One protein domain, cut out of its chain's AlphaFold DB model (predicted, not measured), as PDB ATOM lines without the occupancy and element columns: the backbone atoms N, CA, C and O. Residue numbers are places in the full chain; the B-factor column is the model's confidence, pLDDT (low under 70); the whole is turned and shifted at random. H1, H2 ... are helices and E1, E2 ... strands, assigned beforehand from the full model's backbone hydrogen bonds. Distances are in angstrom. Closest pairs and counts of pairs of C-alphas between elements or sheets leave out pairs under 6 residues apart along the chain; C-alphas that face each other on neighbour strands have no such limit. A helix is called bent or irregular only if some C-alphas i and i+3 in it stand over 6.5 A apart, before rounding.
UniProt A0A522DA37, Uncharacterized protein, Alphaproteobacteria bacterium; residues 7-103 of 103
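What this domain is: This is residues 7 to 103 of the 103 residues of an uncharacterized protein of Alphaproteobacteria bacterium (UniProt A0A522DA37). A small twisted sheet, E3 E4 E5, has helices H1 and H2 side by side over one face, and a long two-stranded hairpin, E1 and E2, reaches away from this body as an arm that makes the longest axis. The long link of residues 68 to 80 swings out in a wide loop between E3 and E4. The printed part has 97 residues with two named helices and five named strands, in the order H1 E1 E2 H2 E3 E4 E5, and its class is mixed, helices and strands. The sheet E3 E4 E5 is mixed, while E1 and E2 are antiparallel. The whole is only just loose, close to compact, with a radius of gyration of the C-alphas of 15.2 A and spans of 47 by 32 by 23 A.

Where its parts are: Start in the sheet with E4, residues 81 to 88, which is 22.9 A long. Beside it look for E3, residues 63 to 67, and E5, residues 94 to 102, 21.7 A long and ending at C-alpha 102 at (31.600, -32.574, 15.636). E5 bends by 64 degrees at residue 98. Find C-alpha 7 at (38.424, -28.244, 9.421), where H1 begins; it runs to residue 13 and is irregular, with C-alphas 9 and 12 at 7.1 A. H2, residues 48 to 59, is 16.1 A long. For the arm, follow E1, residues 20 to 29, over 27.0 A to C-alpha 29 at (4.682, -52.006, 3.458), then E2, residues 33 to 42, over 28.4 A.

How they stand to each other: In the sheet, the inner strand E4 is parallel to E3, with N 65 and O 82 at 2.8 A. E4 and E5 form an antiparallel hairpin, with N 97 and O 85 at 2.8 A. The sheet is only just strongly twisted, its C-alphas lying up to 4.1 A off the best plane. H1 and H2 are on the same face, giving two layers, helices on one face of a sheet. H1 lies over E5 at a height over the sheet of 8.3 A, and H2 over E3 and E4 at 9.2 A; both run along the strands. The helices touch at a shallow tilt of 18 degrees, opposite ways; their closest C-alphas, those of Ile 9 and Ala 56, are 7.3 A apart. Every O i to N i+4 pair of H2 is within hydrogen-bond range; in H1 1 of 3 is, beside 2 of 4 O i to N i+3 pairs. In the hairpin E1 and E2, look for N 23 and O 39 at 2.8 A. E2 is apart from E3, E4 and E5, while the closest C-alphas of E1 and E5, Met 20 and Tyr 94, are 6.6 A apart.

The domain as a whole: The two C-alphas farthest apart, those of His 8 and Pro 30, are 48.6 A from each other. The printed part has no cut, and the link from E3 to E4, 13 residues, is long. The mean pLDDT of the printed part is 93.6, and no printed residue is under 70.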
ATOM      1  N   SER A   7      38.231 -28.608  10.827       90.12
ATOM      2  CA  SER A   7      38.424 -28.244   9.421       90.12
ATOM      3  C   SER A   7      39.896 -28.340   8.997       90.12
ATOM      4  O   SER A   7      40.197 -28.913   7.953       90.12
ATOM      5  N   HIS A   8      40.829 -27.908   9.849       92.50
ATOM      6  CA  HIS A   8      42.275 -28.016   9.616       92.50
ATOM      7  C   HIS A   8      42.777 -29.466   9.447       92.50
ATOM      8  O   HIS A   8      43.808 -29.686   8.814       92.50
ATOM      9  N   ILE A   9      42.052 -30.462   9.972       94.00
ATOM     10  CA  ILE A   9      42.392 -31.889   9.848       94.00
ATOM     11  C   ILE A   9      41.810 -32.469   8.555       94.00
ATOM     12  O   ILE A   9      42.486 -33.236   7.861       94.00
ATOM     13  N   PHE A  10      40.555 -32.127   8.242       96.31
ATOM     14  CA  PHE A  10      39.765 -32.832   7.229       96.31
ATOM     15  C   PHE A  10      39.584 -32.088   5.903       96.31
ATOM     16  O   PHE A  10      39.310 -32.738   4.896       96.31
ATOM     17  N   ASN A  11      39.812 -30.772   5.832       95.12
ATOM     18  CA  ASN A  11      39.638 -30.012   4.586       95.12
ATOM     19  C   ASN A  11      40.526 -30.509   3.438       95.12
ATOM     20  O   ASN A  11      40.163 -30.343   2.280       95.12
ATOM     21  N   LYS A  12      41.643 -31.184   3.736       96.75
ATOM     22  CA  LYS A  12      42.493 -31.850   2.732       96.75
ATOM     23  C   LYS A  12      41.793 -32.981   1.957       96.75
ATOM     24  O   LYS A  12      42.298 -33.414   0.924       96.75
ATOM     25  N   PHE A  13      40.674 -33.492   2.474       97.38
ATOM     26  CA  PHE A  13      39.855 -34.503   1.809       97.38
ATOM     27  C   PHE A  13      38.741 -33.886   0.965       97.38
ATOM     28  O   PHE A  13      38.193 -34.575   0.112       97.38
ATOM     29  N   ALA A  14      38.406 -32.609   1.169       97.06
ATOM     30  CA  ALA A  14      37.322 -31.967   0.442       97.06
ATOM     31  C   ALA A  14      37.583 -31.980  -1.072       97.06
ATOM     32  O   ALA A  14      38.677 -31.657  -1.535       97.06
ATOM     33  N   GLY A  15      36.565 -32.350  -1.842       97.19
ATOM     34  CA  GLY A  15      36.629 -32.506  -3.292       97.19
ATOM     35  C   GLY A  15      37.173 -33.855  -3.767       97.19
ATOM     36  O   GLY A  15      37.034 -34.150  -4.953       97.19
ATOM     37  N   ARG A  16      37.735 -34.697  -2.887       98.06
ATOM     38  CA  ARG A  16      38.153 -36.051  -3.276       98.06
ATOM     39  C   ARG A  16      36.937 -36.881  -3.661       98.06
ATOM     40  O   ARG A  16      35.930 -36.875  -2.951       98.06
ATOM     41  N   GLU A  17      37.050 -37.571  -4.787       97.69
ATOM     42  CA  GLU A  17      36.016 -38.473  -5.282       97.69
ATOM     43  C   GLU A  17      35.957 -39.728  -4.405       97.69
ATOM     44  O   GLU A  17      36.989 -40.262  -3.999       97.69
ATOM     45  N   VAL A  18      34.738 -40.170  -4.103       97.62
ATOM     46  CA  VAL A  18      34.474 -41.418  -3.383       97.62
ATOM     47  C   VAL A  18      33.503 -42.229  -4.236       97.62
ATOM     48  O   VAL A  18      32.344 -41.826  -4.365       97.62
ATOM     49  N   PRO A  19      33.937 -43.341  -4.847       97.12
ATOM     50  CA  PRO A  19      33.067 -44.188  -5.649       97.12
ATOM     51  C   PRO A  19      31.864 -44.696  -4.839       97.12
ATOM     52  O   PRO A  19      32.015 -45.366  -3.815       97.12
ATOM     53  N   MET A  20      30.659 -44.379  -5.312       96.81
ATOM     54  CA  MET A  20      29.383 -44.811  -4.735       96.81
ATOM     55  C   MET A  20      28.609 -45.652  -5.747       96.81
ATOM     56  O   MET A  20      28.759 -45.478  -6.956       96.81
ATOM     57  N   VAL A  21      27.735 -46.516  -5.243       95.62
ATOM     58  CA  VAL A  21      26.745 -47.256  -6.023       95.62
ATOM     59  C   VAL A  21      25.353 -46.817  -5.589       95.62
ATOM     60  O   VAL A  21      25.062 -46.727  -4.394       95.62
ATOM     61  N   GLU A  22      24.499 -46.568  -6.575       94.94
ATOM     62  CA  GLU A  22      23.074 -46.307  -6.401       94.94
ATOM     63  C   GLU A  22      22.288 -47.571  -6.751       94.94
ATOM     64  O   GLU A  22      22.453 -48.143  -7.827       94.94
ATOM     65  N   GLU A  23      21.431 -48.014  -5.840       93.12
ATOM     66  CA  GLU A  23      20.606 -49.208  -5.991       93.12
ATOM     67  C   GLU A  23      19.145 -48.831  -5.741       93.12
ATOM     68  O   GLU A  23      18.806 -48.311  -4.676       93.12
ATOM     69  N   LYS A  24      18.267 -49.082  -6.715       92.56
ATOM     70  CA  LYS A  24      16.823 -48.928  -6.507       92.56
ATOM     71  C   LYS A  24      16.320 -50.065  -5.626       92.56
ATOM     72  O   LYS A  24      16.574 -51.232  -5.921       92.56
ATOM     73  N   LYS A  25      15.592 -49.727  -4.569       90.88
ATOM     74  CA  LYS A  25      14.966 -50.682  -3.657       90.88
ATOM     75  C   LYS A  25      13.478 -50.425  -3.560       90.88
ATOM     76  O   LYS A  25      13.045 -49.278  -3.532       90.88
ATOM     77  N   VAL A  26      12.723 -51.511  -3.464       91.50
ATOM     78  CA  VAL A  26      11.289 -51.485  -3.183       91.50
ATOM     79  C   VAL A  26      11.101 -51.855  -1.720       91.50
ATOM     80  O   VAL A  26      11.587 -52.889  -1.259       91.50
ATOM     81  N   HIS A  27      10.445 -50.983  -0.964       87.38
ATOM     82  CA  HIS A  27       9.975 -51.288   0.375       87.38
ATOM     83  C   HIS A  27       8.505 -51.682   0.301       87.38
ATOM     84  O   HIS A  27       7.654 -50.835   0.038       87.38
ATOM     85  N   HIS A  28       8.225 -52.957   0.551       89.19
ATOM     86  CA  HIS A  28       6.864 -53.466   0.664       89.19
ATOM     87  C   HIS A  28       6.339 -53.195   2.075       89.19
ATOM     88  O   HIS A  28       6.834 -53.774   3.045       89.19
ATOM     89  N   SER A  29       5.351 -52.308   2.193       88.38
ATOM     90  CA  SER A  29       4.682 -52.006   3.458       88.38
ATOM     91  C   SER A  29       3.219 -52.452   3.396       88.38
ATOM     92  O   SER A  29       2.470 -51.956   2.552       88.38
ATOM     93  N   PRO A  30       2.755 -53.323   4.312       87.69
ATOM     94  CA  PRO A  30       1.363 -53.771   4.327       87.69
ATOM     95  C   PRO A  30       0.369 -52.658   4.704       87.69
ATOM     96  O   PRO A  30      -0.833 -52.844   4.547       87.69
ATOM     97  N   TYR A  31       0.850 -51.510   5.195       90.06
ATOM     98  CA  TYR A  31       0.012 -50.391   5.642       90.06
ATOM     99  C   TYR A  31       0.029 -49.190   4.693       90.06
ATOM    100  O   TYR A  31      -0.929 -48.424   4.672       90.06
ATOM    101  N   SER A  32       1.112 -49.001   3.936       87.81
ATOM    102  CA  SER A  32       1.307 -47.822   3.079       87.81
ATOM    103  C   SER A  32       1.529 -48.155   1.601       87.81
ATOM    104  O   SER A  32       1.608 -47.240   0.786       87.81
ATOM    105  N   GLY A  33       1.566 -49.443   1.247       90.25
ATOM    106  CA  GLY A  33       1.849 -49.913  -0.105       90.25
ATOM    107  C   GLY A  33       3.345 -49.988  -0.411       90.25
ATOM    108  O   GLY A  33       4.198 -49.858   0.472       90.25
ATOM    109  N   ASP A  34       3.657 -50.230  -1.680       91.69
ATOM    110  CA  ASP A  34       5.031 -50.364  -2.153       91.69
ATOM    111  C   ASP A  34       5.647 -48.988  -2.414       91.69
ATOM    112  O   ASP A  34       5.084 -48.159  -3.131       91.69
ATOM    113  N   HIS A  35       6.831 -48.753  -1.852       89.06
ATOM    114  CA  HIS A  35       7.583 -47.518  -2.052       89.06
ATOM    115  C   HIS A  35       8.944 -47.808  -2.675       89.06
ATOM    116  O   HIS A  35       9.770 -48.506  -2.086       89.06
ATOM    117  N   GLU A  36       9.207 -47.223  -3.841       90.62
ATOM    118  CA  GLU A  36      10.541 -47.234  -4.434       90.62
ATOM    119  C   GLU A  36      11.408 -46.114  -3.854       90.62
ATOM    120  O   GLU A  36      10.980 -44.965  -3.737       90.62
ATOM    121  N   TYR A  37      12.657 -46.435  -3.527       89.00
ATOM    122  CA  TYR A  37      13.662 -45.454  -3.133       89.00
ATOM    123  C   TYR A  37      15.042 -45.844  -3.663       89.00
ATOM    124  O   TYR A  37      15.358 -47.021  -3.840       89.00
ATOM    125  N   THR A  38      15.893 -44.849  -3.904       91.00
ATOM    126  CA  THR A  38      17.295 -45.084  -4.268       91.00
ATOM    127  C   THR A  38      18.136 -45.150  -3.002       91.00
ATOM    128  O   THR A  38      18.258 -44.167  -2.270       91.00
ATOM    129  N   GLN A  39      18.743 -46.305  -2.751       91.25
ATOM    130  CA  GLN A  39      19.764 -46.465  -1.730       91.25
ATOM    131  C   GLN A  39      21.140 -46.150  -2.318       91.25
ATOM    132  O   GLN A  39      21.536 -46.712  -3.335       91.25
ATOM    133  N   VAL A  40      21.898 -45.292  -1.636       94.56
ATOM    134  CA  VAL A  40      23.299 -45.008  -1.963       94.56
ATOM    135  C   VAL A  40      24.199 -45.750  -0.980       94.56
ATOM    136  O   VAL A  40      23.944 -45.741   0.230       94.56
ATOM    137  N   LYS A  41      25.259 -46.382  -1.480       94.19
ATOM    138  CA  LYS A  41      26.283 -47.057  -0.670       94.19
ATOM    139  C   LYS A  41      27.675 -46.846  -1.261       94.19
ATOM    140  O   LYS A  41      27.805 -46.573  -2.449       94.19
ATOM    141  N   LEU A  42      28.712 -47.020  -0.440       94.94
ATOM    142  CA  LEU A  42      30.089 -47.126  -0.926       94.94
ATOM    143  C   LEU A  42      30.187 -48.233  -1.979       94.94
ATOM    144  O   LEU A  42      29.658 -49.325  -1.764       94.94
ATOM    145  N   ALA A  43      30.876 -47.960  -3.088       95.88
ATOM    146  CA  ALA A  43      31.193 -48.997  -4.067       95.88
ATOM    147  C   ALA A  43      32.169 -50.028  -3.482       95.88
ATOM    148  O   ALA A  43      32.019 -51.222  -3.722       95.88
ATOM    149  N   ASP A  44      33.115 -49.559  -2.663       94.56
ATOM    150  CA  ASP A  44      34.052 -50.382  -1.905       94.56
ATOM    151  C   ASP A  44      34.051 -49.954  -0.421       94.56
ATOM    152  O   ASP A  44      34.350 -48.794  -0.115       94.56
ATOM    153  N   PRO A  45      33.729 -50.847   0.538       90.88
ATOM    154  CA  PRO A  45      33.828 -50.535   1.969       90.88
ATOM    155  C   PRO A  45      35.257 -50.187   2.435       90.88
ATOM    156  O   PRO A  45      35.420 -49.571   3.502       90.88
ATOM    157  N   ASN A  46      36.266 -50.567   1.644       94.00
ATOM    158  CA  ASN A  46      37.687 -50.312   1.855       94.00
ATOM    159  C   ASN A  46      38.251 -49.188   0.981       94.00
ATOM    160  O   ASN A  46      39.473 -49.080   0.881       94.00
ATOM    161  N   ASP A  47      37.392 -48.332   0.419       96.12
ATOM    162  CA  ASP A  47      37.820 -47.172  -0.363       96.12
ATOM    163  C   ASP A  47      38.977 -46.411   0.328       96.12
ATOM    164  O   ASP A  47      38.865 -46.057   1.512       96.12
ATOM    165  N   PRO A  48      40.094 -46.154  -0.378       97.19
ATOM    166  CA  PRO A  48      41.293 -45.579   0.225       97.19
ATOM    167  C   PRO A  48      41.053 -44.176   0.789       97.19
ATOM    168  O   PRO A  48      41.579 -43.857   1.855       97.19
ATOM    169  N   THR A  49      40.206 -43.355   0.155       97.38
ATOM    170  CA  THR A  49      39.862 -42.025   0.684       97.38
ATOM    171  C   THR A  49      39.139 -42.154   2.021       97.38
ATOM    172  O   THR A  49      39.479 -41.463   2.985       97.38
ATOM    173  N   VAL A  50      38.177 -43.073   2.118       97.06
ATOM    174  CA  VAL A  50      37.466 -43.350   3.371       97.06
ATOM    175  C   VAL A  50      38.402 -43.916   4.439       97.06
ATOM    176  O   VAL A  50      38.301 -43.508   5.599       97.06
ATOM    177  N   GLN A  51      39.321 -44.814   4.084       97.94
ATOM    178  CA  GLN A  51      40.301 -45.350   5.034       97.94
ATOM    179  C   GLN A  51      41.241 -44.259   5.557       97.94
ATOM    180  O   GLN A  51      41.398 -44.121   6.770       97.94
ATOM    181  N   GLU A  52      41.761 -43.390   4.689       97.88
ATOM    182  CA  GLU A  52      42.583 -42.254   5.113       97.88
ATOM    183  C   GLU A  52      41.822 -41.294   6.041       97.88
ATOM    184  O   GLU A  52      42.390 -40.763   7.000       97.88
ATOM    185  N   MET A  53      40.527 -41.070   5.793       97.88
ATOM    186  CA  MET A  53      39.682 -40.270   6.682       97.88
ATOM    187  C   MET A  53      39.475 -40.953   8.039       97.88
ATOM    188  O   MET A  53      39.517 -40.278   9.073       97.88
ATOM    189  N   ARG A  54      39.269 -42.278   8.060       97.69
ATOM    190  CA  ARG A  54      39.154 -43.067   9.301       97.69
ATOM    191  C   ARG A  54      40.446 -42.984  10.109       97.69
ATOM    192  O   ARG A  54      40.397 -42.731  11.313       97.69
ATOM    193  N   ASP A  55      41.590 -43.115   9.448       98.00
ATOM    194  CA  ASP A  55      42.905 -43.001  10.074       98.00
ATOM    195  C   ASP A  55      43.182 -41.593  10.598       98.00
ATOM    196  O   ASP A  55      43.659 -41.439  11.725       98.00
ATOM    197  N   ALA A  56      42.825 -40.556   9.834       97.31
ATOM    198  CA  ALA A  56      42.933 -39.171  10.278       97.31
ATOM    199  C   ALA A  56      42.068 -38.902  11.518       97.31
ATOM    200  O   ALA A  56      42.541 -38.255  12.454       97.31
ATOM    201  N   ALA A  57      40.840 -39.425  11.566       97.00
ATOM    202  CA  ALA A  57      39.992 -39.330  12.750       97.00
ATOM    203  C   ALA A  57      40.632 -40.046  13.946       97.00
ATOM    204  O   ALA A  57      40.851 -39.419  14.987       97.00
ATOM    205  N   ARG A  58      41.038 -41.309  13.770       97.25
ATOM    206  CA  ARG A  58      41.658 -42.130  14.821       97.25
ATOM    207  C   ARG A  58      42.911 -41.474  15.401       97.25
ATOM    208  O   ARG A  58      43.033 -41.376  16.619       97.25
ATOM    209  N   LYS A  59      43.804 -40.960  14.547       97.25
ATOM    210  CA  LYS A  59      45.033 -40.255  14.957       97.25
ATOM    211  C   LYS A  59      44.753 -39.016  15.819       97.25
ATOM    212  O   LYS A  59      45.601 -38.623  16.610       97.25
ATOM    213  N   ASN A  60      43.571 -38.416  15.684       95.19
ATOM    214  CA  ASN A  60      43.153 -37.228  16.430       95.19
ATOM    215  C   ASN A  60      42.196 -37.538  17.598       95.19
ATOM    216  O   ASN A  60      41.588 -36.613  18.152       95.19
ATOM    217  N   GLY A  61      42.057 -38.817  17.969       95.50
ATOM    218  CA  GLY A  61      41.165 -39.270  19.041       95.50
ATOM    219  C   GLY A  61      39.680 -39.133  18.698       95.50
ATOM    220  O   GLY A  61      38.861 -38.941  19.592       95.50
ATOM    221  N   LEU A  62      39.336 -39.172  17.408       96.00
ATOM    222  CA  LEU A  62      37.975 -39.028  16.896       96.00
ATOM    223  C   LEU A  62      37.513 -40.311  16.197       96.00
ATOM    224  O   LEU A  62      38.305 -41.077  15.647       96.00
ATOM    225  N   LYS A  63      36.198 -40.503  16.148       95.81
ATOM    226  CA  LYS A  63      35.515 -41.493  15.313       95.81
ATOM    227  C   LYS A  63      34.947 -40.811  14.079       95.81
ATOM    228  O   LYS A  63      34.369 -39.733  14.182       95.81
ATOM    229  N   LEU A  64      35.075 -41.449  12.921       95.94
ATOM    230  CA  LEU A  64      34.474 -40.957  11.687       95.94
ATOM    231  C   LEU A  64      33.038 -41.466  11.547       95.94
ATOM    232  O   LEU A  64      32.787 -42.667  11.660       95.94
ATOM    233  N   ARG A  65      32.118 -40.562  11.221       95.56
ATOM    234  CA  ARG A  65      30.790 -40.871  10.695       95.56
ATOM    235  C   ARG A  65      30.634 -40.222   9.331       95.56
ATOM    236  O   ARG A  65      30.912 -39.038   9.165       95.56
ATOM    237  N   LEU A  66      30.196 -41.015   8.366       95.44
ATOM    238  CA  LEU A  66      29.946 -40.556   7.011       95.44
ATOM    239  C   LEU A  66      28.449 -40.331   6.811       95.44
ATOM    240  O   LEU A  66      27.632 -41.151   7.226       95.44
ATOM    241  N   TRP A  67      28.119 -39.222   6.163       95.31
ATOM    242  CA  TRP A  67      26.777 -38.883   5.716       95.31
ATOM    243  C   TRP A  67      26.763 -38.772   4.203       95.31
ATOM    244  O   TRP A  67      27.662 -38.174   3.627       95.31
ATOM    245  N   TRP A  68      25.737 -39.307   3.559       94.81
ATOM    246  CA  TRP A  68      25.532 -39.200   2.119       94.81
ATOM    247  C   TRP A  68      24.031 -39.206   1.806       94.81
ATOM    248  O   TRP A  68      23.228 -39.504   2.694       94.81
ATOM    249  N   PRO A  69      23.607 -38.851   0.581       91.00
ATOM    250  CA  PRO A  69      22.192 -38.805   0.234       91.00
ATOM    251  C   PRO A  69      21.464 -40.112   0.572       91.00
ATOM    252  O   PRO A  69      21.900 -41.195   0.188       91.00
ATOM    253  N   GLY A  70      20.361 -40.002   1.313       85.75
ATOM    254  CA  GLY A  70      19.520 -41.139   1.688       85.75
ATOM    255  C   GLY A  70      20.023 -41.984   2.863       85.75
ATOM    256  O   GLY A  70      19.310 -42.904   3.262       85.75
ATOM    257  N   ILE A  71      21.193 -41.702   3.458       87.69
ATOM    258  CA  ILE A  71      21.586 -42.414   4.682       87.69
ATOM    259  C   ILE A  71      20.814 -41.891   5.890       87.69
ATOM    260  O   ILE A  71      20.780 -40.692   6.169       87.69
ATOM    261  N   ALA A  72      20.217 -42.817   6.633       82.69
ATOM    262  CA  ALA A  72      19.610 -42.534   7.920       82.69
ATOM    263  C   ALA A  72      20.634 -42.711   9.041       82.69
ATOM    264  O   ALA A  72      21.497 -43.591   9.002       82.69
ATOM    265  N   GLY A  73      20.496 -41.919  10.096       80.75
ATOM    266  CA  GLY A  73      21.142 -42.242  11.352       80.75
ATOM    267  C   GLY A  73      20.701 -41.331  12.486       80.75
ATOM    268  O   GLY A  73      19.989 -40.352  12.286       80.75
ATOM    269  N   THR A  74      21.136 -41.665  13.693       82.00
ATOM    270  CA  THR A  74      20.753 -40.983  14.932       82.00
ATOM    271  C   THR A  74      21.279 -39.547  14.988       82.00
ATOM    272  O   THR A  74      22.375 -39.274  14.498       82.00
ATOM    273  N   MET A  75      20.522 -38.633  15.603       79.31
ATOM    274  CA  MET A  75      20.939 -37.247  15.885       79.31
ATOM    275  C   MET A  75      21.615 -37.113  17.264       79.31
ATOM    276  O   MET A  75      21.534 -36.071  17.908       79.31
ATOM    277  N   ASP A  76      22.249 -38.183  17.749       86.12
ATOM    278  CA  ASP A  76      22.995 -38.164  19.007       86.12
ATOM    279  C   ASP A  76      24.194 -37.221  18.884       86.12
ATOM    280  O   ASP A  76      24.913 -37.290  17.894       86.12
ATOM    281  N   PHE A  77      24.420 -36.353  19.871       86.31
ATOM    282  CA  PHE A  77      25.606 -35.501  19.902       86.31
ATOM    283  C   PHE A  77      26.752 -36.211  20.620       86.31
ATOM    284  O   PHE A  77      26.641 -36.574  21.793       86.31
ATOM    285  N   ARG A  78      27.877 -36.367  19.926       89.94
ATOM    286  CA  ARG A  78      29.103 -36.975  20.437       89.94
ATOM    287  C   ARG A  78      30.304 -36.073  20.201       89.94
ATOM    288  O   ARG A  78      30.665 -35.763  19.070       89.94
ATOM    289  N   THR A  79      30.985 -35.709  21.283       90.88
ATOM    290  CA  THR A  79      32.201 -34.883  21.232       90.88
ATOM    291  C   THR A  79      33.412 -35.627  20.662       90.88
ATOM    292  O   THR A  79      34.367 -34.988  20.221       90.88
ATOM    293  N   ASP A  80      33.367 -36.963  20.640       93.38
ATOM    294  CA  ASP A  80      34.401 -37.853  20.102       93.38
ATOM    295  C   ASP A  80      34.162 -38.250  18.637       93.38
ATOM    296  O   ASP A  80      34.855 -39.129  18.128       93.38
ATOM    297  N   ARG A  81      33.187 -37.649  17.944       94.56
ATOM    298  CA  ARG A  81      32.792 -38.043  16.586       94.56
ATOM    299  C   ARG A  81      32.814 -36.859  15.630       94.56
ATOM    300  O   ARG A  81      32.317 -35.783  15.944       94.56
ATOM    301  N   VAL A  82      33.396 -37.074  14.456       95.62
ATOM    302  CA  VAL A  82      33.337 -36.149  13.326       95.62
ATOM    303  C   VAL A  82      32.369 -36.691  12.284       95.62
ATOM    304  O   VAL A  82      32.495 -37.828  11.828       95.62
ATOM    305  N   ASN A  83      31.413 -35.857  11.896       95.31
ATOM    306  CA  ASN A  83      30.553 -36.071  10.746       95.31
ATOM    307  C   ASN A  83      31.235 -35.486   9.518       95.31
ATOM    308  O   ASN A  83      31.554 -34.297   9.499       95.31
ATOM    309  N   ALA A  84      31.443 -36.313   8.503       96.19
ATOM    310  CA  ALA A  84      31.879 -35.889   7.184       96.19
ATOM    311  C   ALA A  84      30.779 -36.200   6.171       96.19
ATOM    312  O   ALA A  84      30.216 -37.295   6.174       96.19
ATOM    313  N   HIS A  85      30.478 -35.238   5.307       96.31
ATOM    314  CA  HIS A  85      29.429 -35.388   4.304       96.31
ATOM    315  C   HIS A  85      30.038 -35.681   2.934       96.31
ATOM    316  O   HIS A  85      30.959 -34.985   2.511       96.31
ATOM    317  N   ILE A  86      29.507 -36.687   2.250       97.31
ATOM    318  CA  ILE A  86      29.757 -37.018   0.852       97.31
ATOM    319  C   ILE A  86      28.531 -36.553   0.066       97.31
ATOM    320  O   ILE A  86      27.403 -36.924   0.385       97.31
ATOM    321  N   GLU A  87      28.745 -35.739  -0.957       96.94
ATOM    322  CA  GLU A  87      27.683 -35.119  -1.747       96.94
ATOM    323  C   GLU A  87      27.840 -35.487  -3.220       96.94
ATOM    324  O   GLU A  87      28.957 -35.659  -3.716       96.94
ATOM    325  N   LYS A  88      26.711 -35.616  -3.922       96.25
ATOM    326  CA  LYS A  88      26.693 -35.835  -5.367       96.25
ATOM    327  C   LYS A  88      26.845 -34.484  -6.065       96.25
ATOM    328  O   LYS A  88      26.027 -33.590  -5.864       96.25
ATOM    329  N   GLY A  89      27.902 -34.332  -6.855       94.12
ATOM    330  CA  GLY A  89      28.124 -33.162  -7.696       94.12
ATOM    331  C   GLY A  89      27.185 -33.126  -8.902       94.12
ATOM    332  O   GLY A  89      26.534 -34.115  -9.239       94.12
ATOM    333  N   ALA A  90      27.154 -31.983  -9.593       94.88
ATOM    334  CA  ALA A  90      26.367 -31.805 -10.818       94.88
ATOM    335  C   ALA A  90      26.810 -32.735 -11.966       94.88
ATOM    336  O   ALA A  90      26.021 -33.053 -12.847       94.88
ATOM    337  N   ASP A  91      28.056 -33.207 -11.928       95.56
ATOM    338  CA  ASP A  91      28.619 -34.195 -12.852       95.56
ATOM    339  C   ASP A  91      28.262 -35.647 -12.487       95.56
ATOM    340  O   ASP A  91      28.798 -36.592 -13.061       95.56
ATOM    341  N   GLY A  92      27.390 -35.840 -11.497       94.38
ATOM    342  CA  GLY A  92      26.939 -37.147 -11.038       94.38
ATOM    343  C   GLY A  92      27.938 -37.890 -10.152       94.38
ATOM    344  O   GLY A  92      27.606 -38.966  -9.654       94.38
ATOM    345  N   LYS A  93      29.129 -37.334  -9.908       96.81
ATOM    346  CA  LYS A  93      30.154 -37.970  -9.079       96.81
ATOM    347  C   LYS A  93      30.008 -37.589  -7.613       96.81
ATOM    348  O   LYS A  93      29.701 -36.448  -7.275       96.81
ATOM    349  N   TYR A  94      30.304 -38.536  -6.735       97.81
ATOM    350  CA  TYR A  94      30.265 -38.326  -5.295       97.81
ATOM    351  C   TYR A  94      31.617 -37.858  -4.775       97.81
ATOM    352  O   TYR A  94      32.656 -38.429  -5.110       97.81
ATOM    353  N   ARG A  95      31.607 -36.804  -3.958       98.12
ATOM    354  CA  ARG A  95      32.816 -36.203  -3.390       98.12
ATOM    355  C   ARG A  95      32.643 -35.891  -1.923       98.12
ATOM    356  O   ARG A  95      31.552 -35.540  -1.481       98.12
ATOM    357  N   VAL A  96      33.741 -35.947  -1.181       97.75
ATOM    358  CA  VAL A  96      33.776 -35.423   0.186       97.75
ATOM    359  C   VAL A  96      33.532 -33.912   0.133       97.75
ATOM    360  O   VAL A  96      34.251 -33.174  -0.538       97.75
ATOM    361  N   SER A  97      32.508 -33.435   0.827       96.00
ATOM    362  CA  SER A  97      32.192 -32.011   0.941       96.00
ATOM    363  C   SER A  97      33.174 -31.289   1.878       96.00
ATOM    364  O   SER A  97      33.988 -31.901   2.568       96.00
ATOM    365  N   LYS A  98      33.060 -29.960   1.963       94.50
ATOM    366  CA  LYS A  98      33.761 -29.152   2.981       94.50
ATOM    367  C   LYS A  98      33.058 -29.165   4.346       94.50
ATOM    368  O   LYS A  98      33.477 -28.459   5.262       94.50
ATOM    369  N   ARG A  99      31.967 -29.923   4.490       94.00
ATOM    370  CA  ARG A  99      31.155 -29.960   5.703       94.00
ATOM    371  C   ARG A  99      31.693 -31.020   6.655       94.00
ATOM    372  O   ARG A  99      31.408 -32.210   6.517       94.00
ATOM    373  N   PHE A 100      32.436 -30.539   7.646       94.25
ATOM    374  CA  PHE A 100      32.914 -31.325   8.773       94.25
ATOM    375  C   PHE A 100      32.434 -30.692  10.071       94.25
ATOM    376  O   PHE A 100      32.688 -29.515  10.323       94.25
ATOM    377  N   ASN A 101      31.754 -31.466  10.909       91.88
ATOM    378  CA  ASN A 101      31.306 -30.991  12.211       91.88
ATOM    379  C   ASN A 101      31.415 -32.087  13.261       91.88
ATOM    380  O   ASN A 101      31.206 -33.266  12.981       91.88
ATOM    381  N   ILE A 102      31.702 -31.678  14.492       92.94
ATOM    382  CA  ILE A 102      31.600 -32.574  15.636       92.94
ATOM    383  C   ILE A 102      30.128 -32.871  15.906       92.94
ATOM    384  O   ILE A 102      29.280 -31.977  15.804       92.94
ATOM    385  N   GLY A 103      29.834 -34.131  16.205       87.12
ATOM    386  CA  GLY A 103      28.486 -34.600  16.490       87.12
ATOM    387  C   GLY A 103      28.373 -36.097  16.377       87.12
ATOM    388  O   GLY A 103      28.984 -36.711  15.480       87.12
TER     389      GLY A 103